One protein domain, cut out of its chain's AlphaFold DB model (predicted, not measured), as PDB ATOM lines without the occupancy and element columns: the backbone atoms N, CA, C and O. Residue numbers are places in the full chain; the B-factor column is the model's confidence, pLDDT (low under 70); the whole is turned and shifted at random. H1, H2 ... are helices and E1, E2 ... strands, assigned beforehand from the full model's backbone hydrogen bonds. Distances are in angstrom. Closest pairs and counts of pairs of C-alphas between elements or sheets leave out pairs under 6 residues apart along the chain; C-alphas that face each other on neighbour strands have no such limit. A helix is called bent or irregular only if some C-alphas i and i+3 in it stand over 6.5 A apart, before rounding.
ATOM      1  N   MET A   1     -34.134 -42.343  -3.306       83.94
ATOM      2  CA  MET A   1     -34.884 -42.009  -4.533       83.94
ATOM      3  C   MET A   1     -35.302 -43.333  -5.101       83.94
ATOM      4  O   MET A   1     -34.451 -44.213  -5.175       83.94
ATOM      5  N   VAL A   2     -36.575 -43.471  -5.433       92.69
ATOM      6  CA  VAL A   2     -37.113 -44.682  -6.052       92.69
ATOM      7  C   VAL A   2     -37.681 -44.271  -7.396       92.69
ATOM      8  O   VAL A   2     -38.454 -43.314  -7.469       92.69
ATOM      9  N   VAL A   3     -37.254 -44.963  -8.446       94.38
ATOM     10  CA  VAL A   3     -37.705 -44.720  -9.813       94.38
ATOM     11  C   VAL A   3     -38.264 -46.002 -10.407       94.38
ATOM     12  O   VAL A   3     -37.756 -47.087 -10.125       94.38
ATOM     13  N   ALA A   4     -39.292 -45.867 -11.233       95.75
ATOM     14  CA  ALA A   4     -39.877 -46.956 -12.002       95.75
ATOM     15  C   ALA A   4     -39.861 -46.587 -13.483       95.75
ATOM     16  O   ALA A   4     -39.845 -45.412 -13.835       95.75
ATOM     17  N   LYS A   5     -39.821 -47.581 -14.368       95.88
ATOM     18  CA  LYS A   5     -39.954 -47.316 -15.801       95.88
ATOM     19  C   LYS A   5     -41.360 -46.786 -16.065       95.88
ATOM     20  O   LYS A   5     -42.311 -47.403 -15.597       95.88
ATOM     21  N   ASN A   6     -41.476 -45.688 -16.805       94.25
ATOM     22  CA  ASN A   6     -42.784 -45.124 -17.115       94.25
ATOM     23  C   ASN A   6     -43.563 -46.082 -18.038       94.25
ATOM     24  O   ASN A   6     -42.997 -46.649 -18.985       94.25
ATOM     25  N   GLU A   7     -44.837 -46.306 -17.713       91.75
ATOM     26  CA  GLU A   7     -45.691 -47.292 -18.388       91.75
ATOM     27  C   GLU A   7     -46.039 -46.861 -19.819       91.75
ATOM     28  O   GLU A   7     -45.951 -47.670 -20.749       91.75
ATOM     29  N   ASP A   8     -46.326 -45.573 -20.010       91.38
ATOM     30  CA  ASP A   8     -46.728 -44.982 -21.290       91.38
ATOM     31  C   ASP A   8     -45.526 -44.684 -22.202       91.38
ATOM     32  O   ASP A   8     -45.564 -44.871 -23.421       91.38
ATOM     33  N   ASN A   9     -44.412 -44.247 -21.614       89.94
ATOM     34  CA  ASN A   9     -43.201 -43.831 -22.302       89.94
ATOM     35  C   ASN A   9     -41.969 -44.558 -21.757       89.94
ATOM     36  O   ASN A   9     -41.267 -44.096 -20.862       89.94
ATOM     37  N   LYS A  10     -41.607 -45.661 -22.419       87.25
ATOM     38  CA  LYS A  10     -40.464 -46.520 -22.054       87.25
ATOM     39  C   LYS A  10     -39.088 -45.835 -22.070       87.25
ATOM     40  O   LYS A  10     -38.112 -46.482 -21.683       87.25
ATOM     41  N   LYS A  11     -38.981 -44.596 -22.567       87.56
ATOM     42  CA  LYS A  11     -37.747 -43.792 -22.537       87.56
ATOM     43  C   LYS A  11     -37.614 -42.964 -21.254       87.56
ATOM     44  O   LYS A  11     -36.528 -42.443 -21.007       87.56
ATOM     45  N   LEU A  12     -38.683 -42.853 -20.467       89.94
ATOM     46  CA  LEU A  12     -38.742 -42.095 -19.224       89.94
ATOM     47  C   LEU A  12     -38.814 -43.022 -18.009       89.94
ATOM     48  O   LEU A  12     -39.134 -44.212 -18.104       89.94
ATOM     49  N   TYR A  13     -38.504 -42.442 -16.855       94.12
ATOM     50  CA  TYR A  13     -38.657 -43.075 -15.556       94.12
ATOM     51  C   TYR A  13     -39.472 -42.158 -14.652       94.12
ATOM     52  O   TYR A  13     -39.140 -40.980 -14.510       94.12
ATOM     53  N   ASP A  14     -40.491 -42.715 -14.013       94.56
ATOM     54  CA  ASP A  14     -41.283 -42.016 -13.014       94.56
ATOM     55  C   ASP A  14     -40.553 -42.008 -11.680       94.56
ATOM     56  O   ASP A  14     -40.024 -43.024 -11.222       94.56
ATOM     57  N   ILE A  15     -40.539 -40.847 -11.030       94.94
ATOM     58  CA  ILE A  15     -39.997 -40.693  -9.682       94.94
ATOM     59  C   ILE A  15     -41.117 -41.019  -8.692       94.94
ATOM     60  O   ILE A  15     -41.974 -40.177  -8.414       94.94
ATOM     61  N   ILE A  16     -41.079 -42.238  -8.151       94.31
ATOM     62  CA  ILE A  16     -42.044 -42.748  -7.167       94.31
ATOM     63  C   ILE A  16     -41.774 -42.146  -5.784       94.31
ATOM     64  O   ILE A  16     -42.699 -41.752  -5.084       94.31
ATOM     65  N   ASP A  17     -40.495 -42.017  -5.411       95.31
ATOM     66  CA  ASP A  17     -40.074 -41.359  -4.171       95.31
ATOM     67  C   ASP A  17     -38.833 -40.476  -4.375       95.31
ATOM     68  O   ASP A  17     -37.879 -40.818  -5.088       95.31
ATOM     69  N   GLY A  18     -38.808 -39.341  -3.676       94.50
ATOM     70  CA  GLY A  18     -37.737 -38.353  -3.733       94.50
ATOM     71  C   GLY A  18     -37.981 -37.220  -4.727       94.50
ATOM     72  O   GLY A  18     -37.014 -36.607  -5.181       94.50
ATOM     73  N   GLN A  19     -39.242 -36.919  -5.045       92.31
ATOM     74  CA  GLN A  19     -39.618 -35.818  -5.939       92.31
ATOM     75  C   GLN A  19     -39.028 -34.479  -5.471       92.31
ATOM     76  O   GLN A  19     -38.347 -33.811  -6.243       92.31
ATOM     77  N   GLN A  20     -39.175 -34.131  -4.184       91.38
ATOM     78  CA  GLN A  20     -38.619 -32.885  -3.631       91.38
ATOM     79  C   GLN A  20     -37.095 -32.818  -3.777       91.38
ATOM     80  O   GLN A  20     -36.572 -31.848  -4.315       91.38
ATOM     81  N   ARG A  21     -36.377 -33.876  -3.370       95.69
ATOM     82  CA  ARG A  21     -34.910 -33.938  -3.479       95.69
ATOM     83  C   ARG A  21     -34.443 -33.812  -4.930       95.69
ATOM     84  O   ARG A  21     -33.471 -33.108  -5.187       95.69
ATOM     85  N   THR A  22     -35.139 -34.455  -5.867       95.25
ATOM     86  CA  THR A  22     -34.812 -34.368  -7.298       95.25
ATOM     87  C   THR A  22     -35.005 -32.951  -7.816       95.25
ATOM     88  O   THR A  22     -34.097 -32.400  -8.434       95.25
ATOM     89  N   THR A  23     -36.139 -32.326  -7.495       92.12
ATOM     90  CA  THR A  23     -36.424 -30.933  -7.854       92.12
ATOM     91  C   THR A  23     -35.380 -29.981  -7.272       92.12
ATOM     92  O   THR A  23     -34.887 -29.109  -7.984       92.12
ATOM     93  N   THR A  24     -34.974 -30.165  -6.012       93.00
ATOM     94  CA  THR A  24     -33.920 -29.353  -5.385       93.00
ATOM     95  C   THR A  24     -32.586 -29.496  -6.112       93.00
ATOM     96  O   THR A  24     -31.984 -28.483  -6.464       93.00
ATOM     97  N   ILE A  25     -32.135 -30.725  -6.385       94.56
ATOM     98  CA  ILE A  25     -30.887 -30.966  -7.131       94.56
ATOM     99  C   ILE A  25     -30.963 -30.323  -8.518       94.56
ATOM    100  O   ILE A  25     -30.025 -29.648  -8.938       94.56
ATOM    101  N   PHE A  26     -32.095 -30.474  -9.205       94.06
ATOM    102  CA  PHE A  26     -32.307 -29.896 -10.526       94.06
ATOM    103  C   PHE A  26     -32.208 -28.365 -10.508       94.06
ATOM    104  O   PHE A  26     -31.509 -27.780 -11.334       94.06
ATOM    105  N   MET A  27     -32.851 -27.708  -9.541       92.56
ATOM    106  CA  MET A  27     -32.764 -26.254  -9.384       92.56
ATOM    107  C   MET A  27     -31.342 -25.789  -9.052       92.56
ATOM    108  O   MET A  27     -30.891 -24.787  -9.603       92.56
ATOM    109  N   LEU A  28     -30.618 -26.514  -8.194       92.38
ATOM    110  CA  LEU A  28     -29.227 -26.190  -7.865       92.38
ATOM    111  C   LEU A  28     -28.328 -26.286  -9.099       92.38
ATOM    112  O   LEU A  28     -27.591 -25.346  -9.388       92.38
ATOM    113  N   LEU A  29     -28.437 -27.373  -9.866       93.38
ATOM    114  CA  LEU A  29     -27.716 -27.532 -11.131       93.38
ATOM    115  C   LEU A  29     -28.074 -26.419 -12.121       93.38
ATOM    116  O   LEU A  29     -27.187 -25.882 -12.781       93.38
ATOM    117  N   HIS A  30     -29.352 -26.035 -12.196       91.94
ATOM    118  CA  HIS A  30     -29.815 -24.951 -13.059       91.94
ATOM    119  C   HIS A  30     -29.164 -23.612 -12.697       91.94
ATOM    120  O   HIS A  30     -28.659 -22.913 -13.574       91.94
ATOM    121  N   VAL A  31     -29.116 -23.268 -11.409       91.38
ATOM    122  CA  VAL A  31     -28.448 -22.047 -10.937       91.38
ATOM    123  C   VAL A  31     -26.938 -22.111 -11.181       91.38
ATOM    124  O   VAL A  31     -26.367 -21.144 -11.685       91.38
ATOM    125  N   LEU A  32     -26.292 -23.241 -10.876       90.75
ATOM    126  CA  LEU A  32     -24.852 -23.429 -11.081       90.75
ATOM    127  C   LEU A  32     -24.461 -23.269 -12.553       90.75
ATOM    128  O   LEU A  32     -23.539 -22.514 -12.858       90.75
ATOM    129  N   ALA A  33     -25.211 -23.888 -13.468       91.19
ATOM    130  CA  ALA A  33     -24.975 -23.767 -14.903       91.19
ATOM    131  C   ALA A  33     -25.050 -22.311 -15.395       91.19
ATOM    132  O   ALA A  33     -24.389 -21.958 -16.366       91.19
ATOM    133  N   ASN A  34     -25.839 -21.454 -14.741       86.69
ATOM    134  CA  ASN A  34     -25.950 -20.039 -15.101       86.69
ATOM    135  C   ASN A  34     -24.872 -19.145 -14.462       86.69
ATOM    136  O   ASN A  34     -24.747 -17.991 -14.865       86.69
ATOM    137  N   LYS A  35     -24.093 -19.652 -13.498       86.25
ATOM    138  CA  LYS A  35     -22.995 -18.915 -12.837       86.25
ATOM    139  C   LYS A  35     -21.598 -19.305 -13.307       86.25
ATOM    140  O   LYS A  35     -20.648 -18.558 -13.099       86.25
ATOM    141  N   GLN A  36     -21.459 -20.502 -13.857       86.88
ATOM    142  CA  GLN A  36     -20.176 -21.067 -14.249       86.88
ATOM    143  C   GLN A  36     -19.610 -20.425 -15.523       86.88
ATOM    144  O   GLN A  36     -20.345 -19.884 -16.349       86.88
ATOM    145  N   ASN A  37     -18.290 -20.549 -15.701       90.50
ATOM    146  CA  ASN A  37     -17.649 -20.275 -16.986       90.50
ATOM    147  C   ASN A  37     -18.210 -21.210 -18.076       90.50
ATOM    148  O   ASN A  37     -18.800 -22.248 -17.778       90.50
ATOM    149  N   GLU A  38     -18.012 -20.868 -19.351       89.06
ATOM    150  CA  GLU A  38     -18.633 -21.609 -20.458       89.06
ATOM    151  C   GLU A  38     -18.252 -23.098 -20.509       89.06
ATOM    152  O   GLU A  38     -19.096 -23.925 -20.854       89.06
ATOM    153  N   LYS A  39     -17.026 -23.470 -20.113       90.88
ATOM    154  CA  LYS A  39     -16.587 -24.874 -20.097       90.88
ATOM    155  C   LYS A  39     -17.359 -25.685 -19.053       90.88
ATOM    156  O   LYS A  39     -17.937 -26.720 -19.381       90.88
ATOM    157  N   ASP A  40     -17.419 -25.193 -17.820       89.31
ATOM    158  CA  ASP A  40     -18.091 -25.881 -16.713       89.31
ATOM    159  C   ASP A  40     -19.618 -25.848 -16.875       89.31
ATOM    160  O   ASP A  40     -20.311 -26.828 -16.599       89.31
ATOM    161  N   LYS A  41     -20.153 -24.759 -17.431       92.38
ATOM    162  CA  LYS A  41     -21.566 -24.630 -17.801       92.38
ATOM    163  C   LYS A  41     -21.995 -25.683 -18.817       92.38
ATOM    164  O   LYS A  41     -23.089 -26.238 -18.684       92.38
ATOM    165  N   GLN A  42     -21.174 -25.963 -19.830       90.94
ATOM    166  CA  GLN A  42     -21.463 -27.026 -20.797       90.94
ATOM    167  C   GLN A  42     -21.507 -28.398 -20.123       90.94
ATOM    168  O   GLN A  42     -22.408 -29.182 -20.425       90.94
ATOM    169  N   GLU A  43     -20.597 -28.667 -19.185       93.19
ATOM    170  CA  GLU A  43     -20.595 -29.914 -18.416       93.19
ATOM    171  C   GLU A  43     -21.860 -30.041 -17.555       93.19
ATOM    172  O   GLU A  43     -22.595 -31.022 -17.672       93.19
ATOM    173  N   THR A  44     -22.197 -29.011 -16.778       93.06
ATOM    174  CA  THR A  44     -23.389 -29.005 -15.915       93.06
ATOM    175  C   THR A  44     -24.690 -29.124 -16.722       93.06
ATOM    176  O   THR A  44     -25.621 -29.829 -16.321       93.06
ATOM    177  N   ARG A  45     -24.762 -28.509 -17.911       92.94
ATOM    178  CA  ARG A  45     -25.937 -28.599 -18.798       92.94
ATOM    179  C   ARG A  45     -26.236 -30.023 -19.272       92.94
ATOM    180  O   ARG A  45     -27.408 -30.307 -19.516       92.94
ATOM    181  N   LYS A  46     -25.253 -30.932 -19.330       94.00
ATOM    182  CA  LYS A  46     -25.486 -32.352 -19.676       94.00
ATOM    183  C   LYS A  46     -26.402 -33.061 -18.676       94.00
ATOM    184  O   LYS A  46     -27.066 -34.034 -19.039       94.00
ATOM    185  N   TYR A  47     -26.459 -32.594 -17.429       93.81
ATOM    186  CA  TYR A  47     -27.337 -33.148 -16.394       93.81
ATOM    187  C   TYR A  47     -28.742 -32.541 -16.420       93.81
ATOM    188  O   TYR A  47     -29.690 -33.177 -15.970       93.81
ATOM    189  N   LEU A  48     -28.887 -31.339 -16.983       93.38
ATOM    190  CA  LEU A  48     -30.161 -30.627 -17.078       93.38
ATOM    191  C   LEU A  48     -30.909 -30.926 -18.375       93.38
ATOM    192  O   LEU A  48     -32.136 -30.986 -18.356       93.38
ATOM    193  N   TYR A  49     -30.181 -31.108 -19.480       92.94
ATOM    194  CA  TYR A  49     -30.753 -31.182 -20.819       92.94
ATOM    195  C   TYR A  49     -30.381 -32.467 -21.561       92.94
ATOM    196  O   TYR A  49     -29.278 -33.002 -21.430       92.94
ATOM    197  N   GLN A  50     -31.298 -32.931 -22.403       90.25
ATOM    198  CA  GLN A  50     -31.092 -33.989 -23.382       90.25
ATOM    199  C   GLN A  50     -31.690 -33.538 -24.712       90.25
ATOM    200  O   GLN A  50     -32.876 -33.255 -24.794       90.25
ATOM    201  N   LYS A  51     -30.861 -33.442 -25.760       88.62
ATOM    202  CA  LYS A  51     -31.282 -32.973 -27.097       88.62
ATOM    203  C   LYS A  51     -31.995 -31.603 -27.101       88.62
ATOM    204  O   LYS A  51     -32.814 -31.340 -27.966       88.62
ATOM    205  N   GLY A  52     -31.653 -30.727 -26.153       85.81
ATOM    206  CA  GLY A  52     -32.243 -29.388 -26.016       85.81
ATOM    207  C   GLY A  52     -33.466 -29.317 -25.096       85.81
ATOM    208  O   GLY A  52     -33.851 -28.220 -24.700       85.81
ATOM    209  N   GLU A  53     -34.019 -30.456 -24.682       89.00
ATOM    210  CA  GLU A  53     -35.157 -30.544 -23.761       89.00
ATOM    211  C   GLU A  53     -34.682 -30.800 -22.327       89.00
ATOM    212  O   GLU A  53     -33.603 -31.359 -22.121       89.00
ATOM    213  N   LEU A  54     -35.456 -30.371 -21.324       91.19
ATOM    214  CA  LEU A  54     -35.132 -30.642 -19.920       91.19
ATOM    215  C   LEU A  54     -35.276 -32.142 -19.635       91.19
ATOM    216  O   LEU A  54     -36.250 -32.764 -20.039       91.19
ATOM    217  N   LYS A  55     -34.338 -32.710 -18.875       93.06
ATOM    218  CA  LYS A  55     -34.400 -34.112 -18.426       93.06
ATOM    219  C   LYS A  55     -35.447 -34.367 -17.339       93.06
ATOM    220  O   LYS A  55     -35.767 -35.521 -17.079       93.06
ATOM    221  N   LEU A  56     -35.922 -33.314 -16.670       93.44
ATOM    222  CA  LEU A  56     -36.953 -33.404 -15.642       93.44
ATOM    223  C   LEU A  56     -38.283 -32.919 -16.213       93.44
ATOM    224  O   LEU A  56     -38.469 -31.721 -16.431       93.44
ATOM    225  N   GLU A  57     -39.199 -33.859 -16.408       91.50
ATOM    226  CA  GLU A  57     -40.586 -33.565 -16.733       91.50
ATOM    227  C   GLU A  57     -41.403 -33.429 -15.450       91.50
ATOM    228  O   GLU A  57     -41.247 -34.186 -14.490       91.50
ATOM    229  N   VAL A  58     -42.273 -32.426 -15.431       92.00
ATOM    230  CA  VAL A  58     -43.250 -32.228 -14.363       92.00
ATOM    231  C   VAL A  58     -44.639 -32.454 -14.933       92.00
ATOM    232  O   VAL A  58     -44.874 -32.221 -16.120       92.00
ATOM    233  N   ALA A  59     -45.570 -32.862 -14.071       90.62
ATOM    234  CA  ALA A  59     -46.965 -33.023 -14.456       90.62
ATOM    235  C   ALA A  59     -47.489 -31.751 -15.165       90.62
ATOM    236  O   ALA A  59     -47.121 -30.646 -14.745       90.62
ATOM    237  N   PRO A  60     -48.342 -31.872 -16.203       91.44
ATOM    238  CA  PRO A  60     -48.773 -30.744 -17.032       91.44
ATOM    239  C   PRO A  60     -49.256 -29.523 -16.236       91.44
ATOM    240  O   PRO A  60     -48.864 -28.393 -16.524       91.44
ATOM    241  N   GLN A  61     -50.014 -29.750 -15.160       94.12
ATOM    242  CA  GLN A  61     -50.531 -28.702 -14.276       94.12
ATOM    243  C   GLN A  61     -49.440 -27.859 -13.589       94.12
ATOM    244  O   GLN A  61     -49.681 -26.710 -13.224       94.12
ATOM    245  N   ASN A  62     -48.231 -28.398 -13.436       91.75
ATOM    246  CA  ASN A  62     -47.128 -27.755 -12.723       91.75
ATOM    247  C   ASN A  62     -46.130 -27.062 -13.658       91.75
ATOM    248  O   ASN A  62     -45.236 -26.367 -13.173       91.75
ATOM    249  N   GLN A  63     -46.259 -27.213 -14.980       91.44
ATOM    250  CA  GLN A  63     -45.279 -26.698 -15.944       91.44
ATOM    251  C   GLN A  63     -45.105 -25.176 -15.857       91.44
ATOM    252  O   GLN A  63     -43.977 -24.683 -15.804       91.44
ATOM    253  N   SER A  64     -46.212 -24.430 -15.784       93.75
ATOM    254  CA  SER A  64     -46.186 -22.961 -15.685       93.75
ATOM    255  C   SER A  64     -45.478 -22.482 -14.410       93.75
ATOM    256  O   SER A  64     -44.590 -21.620 -14.448       93.75
ATOM    257  N   PHE A  65     -45.816 -23.101 -13.276       92.12
ATOM    258  CA  PHE A  65     -45.190 -22.809 -11.991       92.12
ATOM    259  C   PHE A  65     -43.695 -23.142 -12.004       92.12
ATOM    260  O   PHE A  65     -42.871 -22.307 -11.632       92.12
ATOM    261  N   PHE A  66     -43.331 -24.331 -12.489       91.25
ATOM    262  CA  PHE A  66     -41.947 -24.789 -12.536       91.25
ATOM    263  C   PHE A  66     -41.073 -23.911 -13.439       91.25
ATOM    264  O   PHE A  66     -39.972 -23.524 -13.045       91.25
ATOM    265  N   LYS A  67     -41.580 -23.504 -14.609       90.00
ATOM    266  CA  LYS A  67     -40.880 -22.562 -15.496       90.00
ATOM    267  C   LYS A  67     -40.625 -21.222 -14.803       90.00
ATOM    268  O   LYS A  67     -39.492 -20.746 -14.782       90.00
ATOM    269  N   THR A  68     -41.658 -20.657 -14.174       91.69
ATOM    270  CA  THR A  68     -41.542 -19.403 -13.412       91.69
ATOM    271  C   THR A  68     -40.514 -19.528 -12.282       91.69
ATOM    272  O   THR A  68     -39.734 -18.604 -12.035       91.69
ATOM    273  N   LEU A  69     -40.483 -20.677 -11.603       89.69
ATOM    274  CA  LEU A  69     -39.534 -20.966 -10.532       89.69
ATOM    275  C   LEU A  69     -38.084 -20.988 -11.041       89.69
ATOM    276  O   LEU A  69     -37.230 -20.339 -10.436       89.69
ATOM    277  N   LEU A  70     -37.805 -21.656 -12.166       88.94
ATOM    278  CA  LEU A  70     -36.467 -21.701 -12.775       88.94
ATOM    279  C   LEU A  70     -35.988 -20.318 -13.248       88.94
ATOM    280  O   LEU A  70     -34.840 -19.932 -13.003       88.94
ATOM    281  N   GLU A  71     -36.874 -19.536 -13.869       88.12
ATOM    282  CA  GLU A  71     -36.569 -18.167 -14.302       88.12
ATOM    283  C   GLU A  71     -36.221 -17.260 -13.116       88.12
ATOM    284  O   GLU A  71     -35.264 -16.478 -13.172       88.12
ATOM    285  N   ARG A  72     -36.975 -17.372 -12.014       87.25
ATOM    286  CA  ARG A  72     -36.694 -16.629 -10.780       87.25
ATOM    287  C   ARG A  72     -35.408 -17.093 -10.116       87.25
ATOM    288  O   ARG A  72     -34.629 -16.237  -9.708       87.25
ATOM    289  N   ALA A  73     -35.160 -18.398 -10.036       82.69
ATOM    290  CA  ALA A  73     -33.930 -18.940  -9.462       82.69
ATOM    291  C   ALA A  73     -32.697 -18.392 -10.197       82.69
ATOM    292  O   ALA A  73     -31.755 -17.920  -9.566       82.69
ATOM    293  N   SER A  74     -32.747 -18.334 -11.528       74.81
ATOM    294  CA  SER A  74     -31.676 -17.730 -12.319       74.81
ATOM    295  C   SER A  74     -31.475 -16.249 -11.987       74.81
ATOM    296  O   SER A  74     -30.345 -15.825 -11.795       74.81
ATOM    297  N   LYS A  75     -32.545 -15.457 -11.842       74.69
ATOM    298  CA  LYS A  75     -32.450 -14.009 -11.556       74.69
ATOM    299  C   LYS A  75     -32.036 -13.676 -10.121       74.69
ATOM    300  O   LYS A  75     -31.263 -12.745  -9.916       74.69
ATOM    301  N   ILE A  76     -32.560 -14.396  -9.130       61.81
ATOM    302  CA  ILE A  76     -32.320 -14.120  -7.703       61.81
ATOM    303  C   ILE A  76     -30.854 -14.368  -7.348       61.81
ATOM    304  O   ILE A  76     -30.248 -13.576  -6.633       61.81
TER     305      ILE A  76
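AT A GLANCE: This is residues 1 to 76 of the 80 residues of the protein "DUF262 domain-containing protein" of Helicobacter pylori Hp A-26 (UniProt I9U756). A small two-stranded hairpin, E1 and E2, stands at one end of an elongated body of three helices, beyond the first residues of H1. H1 packs with both other helices: H2 folds back along it as a helical hairpin, while H3 meets it through residues 70 to 74 and has its first residues free. The printed part has 76 residues, with two named strands and three named helices in the order E1, E2, H1, H2, H3; the sheet order is E1 - E2, antiparallel, and the class is mostly helix. It is only just compact, close to loose, with a radius of gyration of the C-alphas of 13.3 A and spans of 39 by 24 by 22 A.

HOW THE PARTS SIT: E1, residues 2 to 5, and E2, residues 13 to 17, are antiparallel neighbours at 152 degrees and form a hairpin. N 4 and O 14 are 2.9 A apart, and N 14 and O 4 are 2.8 A apart, both within hydrogen-bond range. H1, residues 19 to 35, follows E2 by a tight link of 1 residue and is apart from E1. H2, residues 38 to 48, touches H1 and forms a helical hairpin with it, at a shallow tilt of 18 degrees, opposite ways; their closest C-alphas, of Ala 33 and Lys 41, are 4.6 A apart. H3, residues 60 to 76, touches H1 with residues 70 to 74 alone, against residues 27 to 34 of H1. Their closest C-alphas, of Val 31 and Ser 74, are 5.6 A apart, and the two run the same way at a steep tilt of 39 degrees. H2 and H3 are apart. Every O i to N i+4 pair is within hydrogen-bond range in H1, against 4 of 7 in H2 and 11 of 13 in H3.

IN THESE COORDINATES: E1 begins at C-alpha 2, (-37.113, -44.682, -6.052), and measures 10.5 A; E2 measures 11.6 A. H1 spans 24.7 A from C-alpha 19, (-39.618, -35.818, -5.939), to C-alpha 35. H2 spans 15.0 A. H3 spans 25.2 A and ends at C-alpha 76, (-32.320, -14.120, -7.703); it is irregular, with C-alphas 61 and 64 7.3 A apart.

THE WHOLE: The C-alphas farthest apart, of Glu 7 and Asn 37, are 39.0 A apart. The printed part has no cut. The link from H2 to H3 is long, 11 residues, and in it residues 49 to 50 pair antiparallel with residues 53 to 54. Residues 59 to 65, of which 60 to 65 belong to H3, stand free. The mean pLDDT of the printed part is 90.7, and residue 76 is under 70.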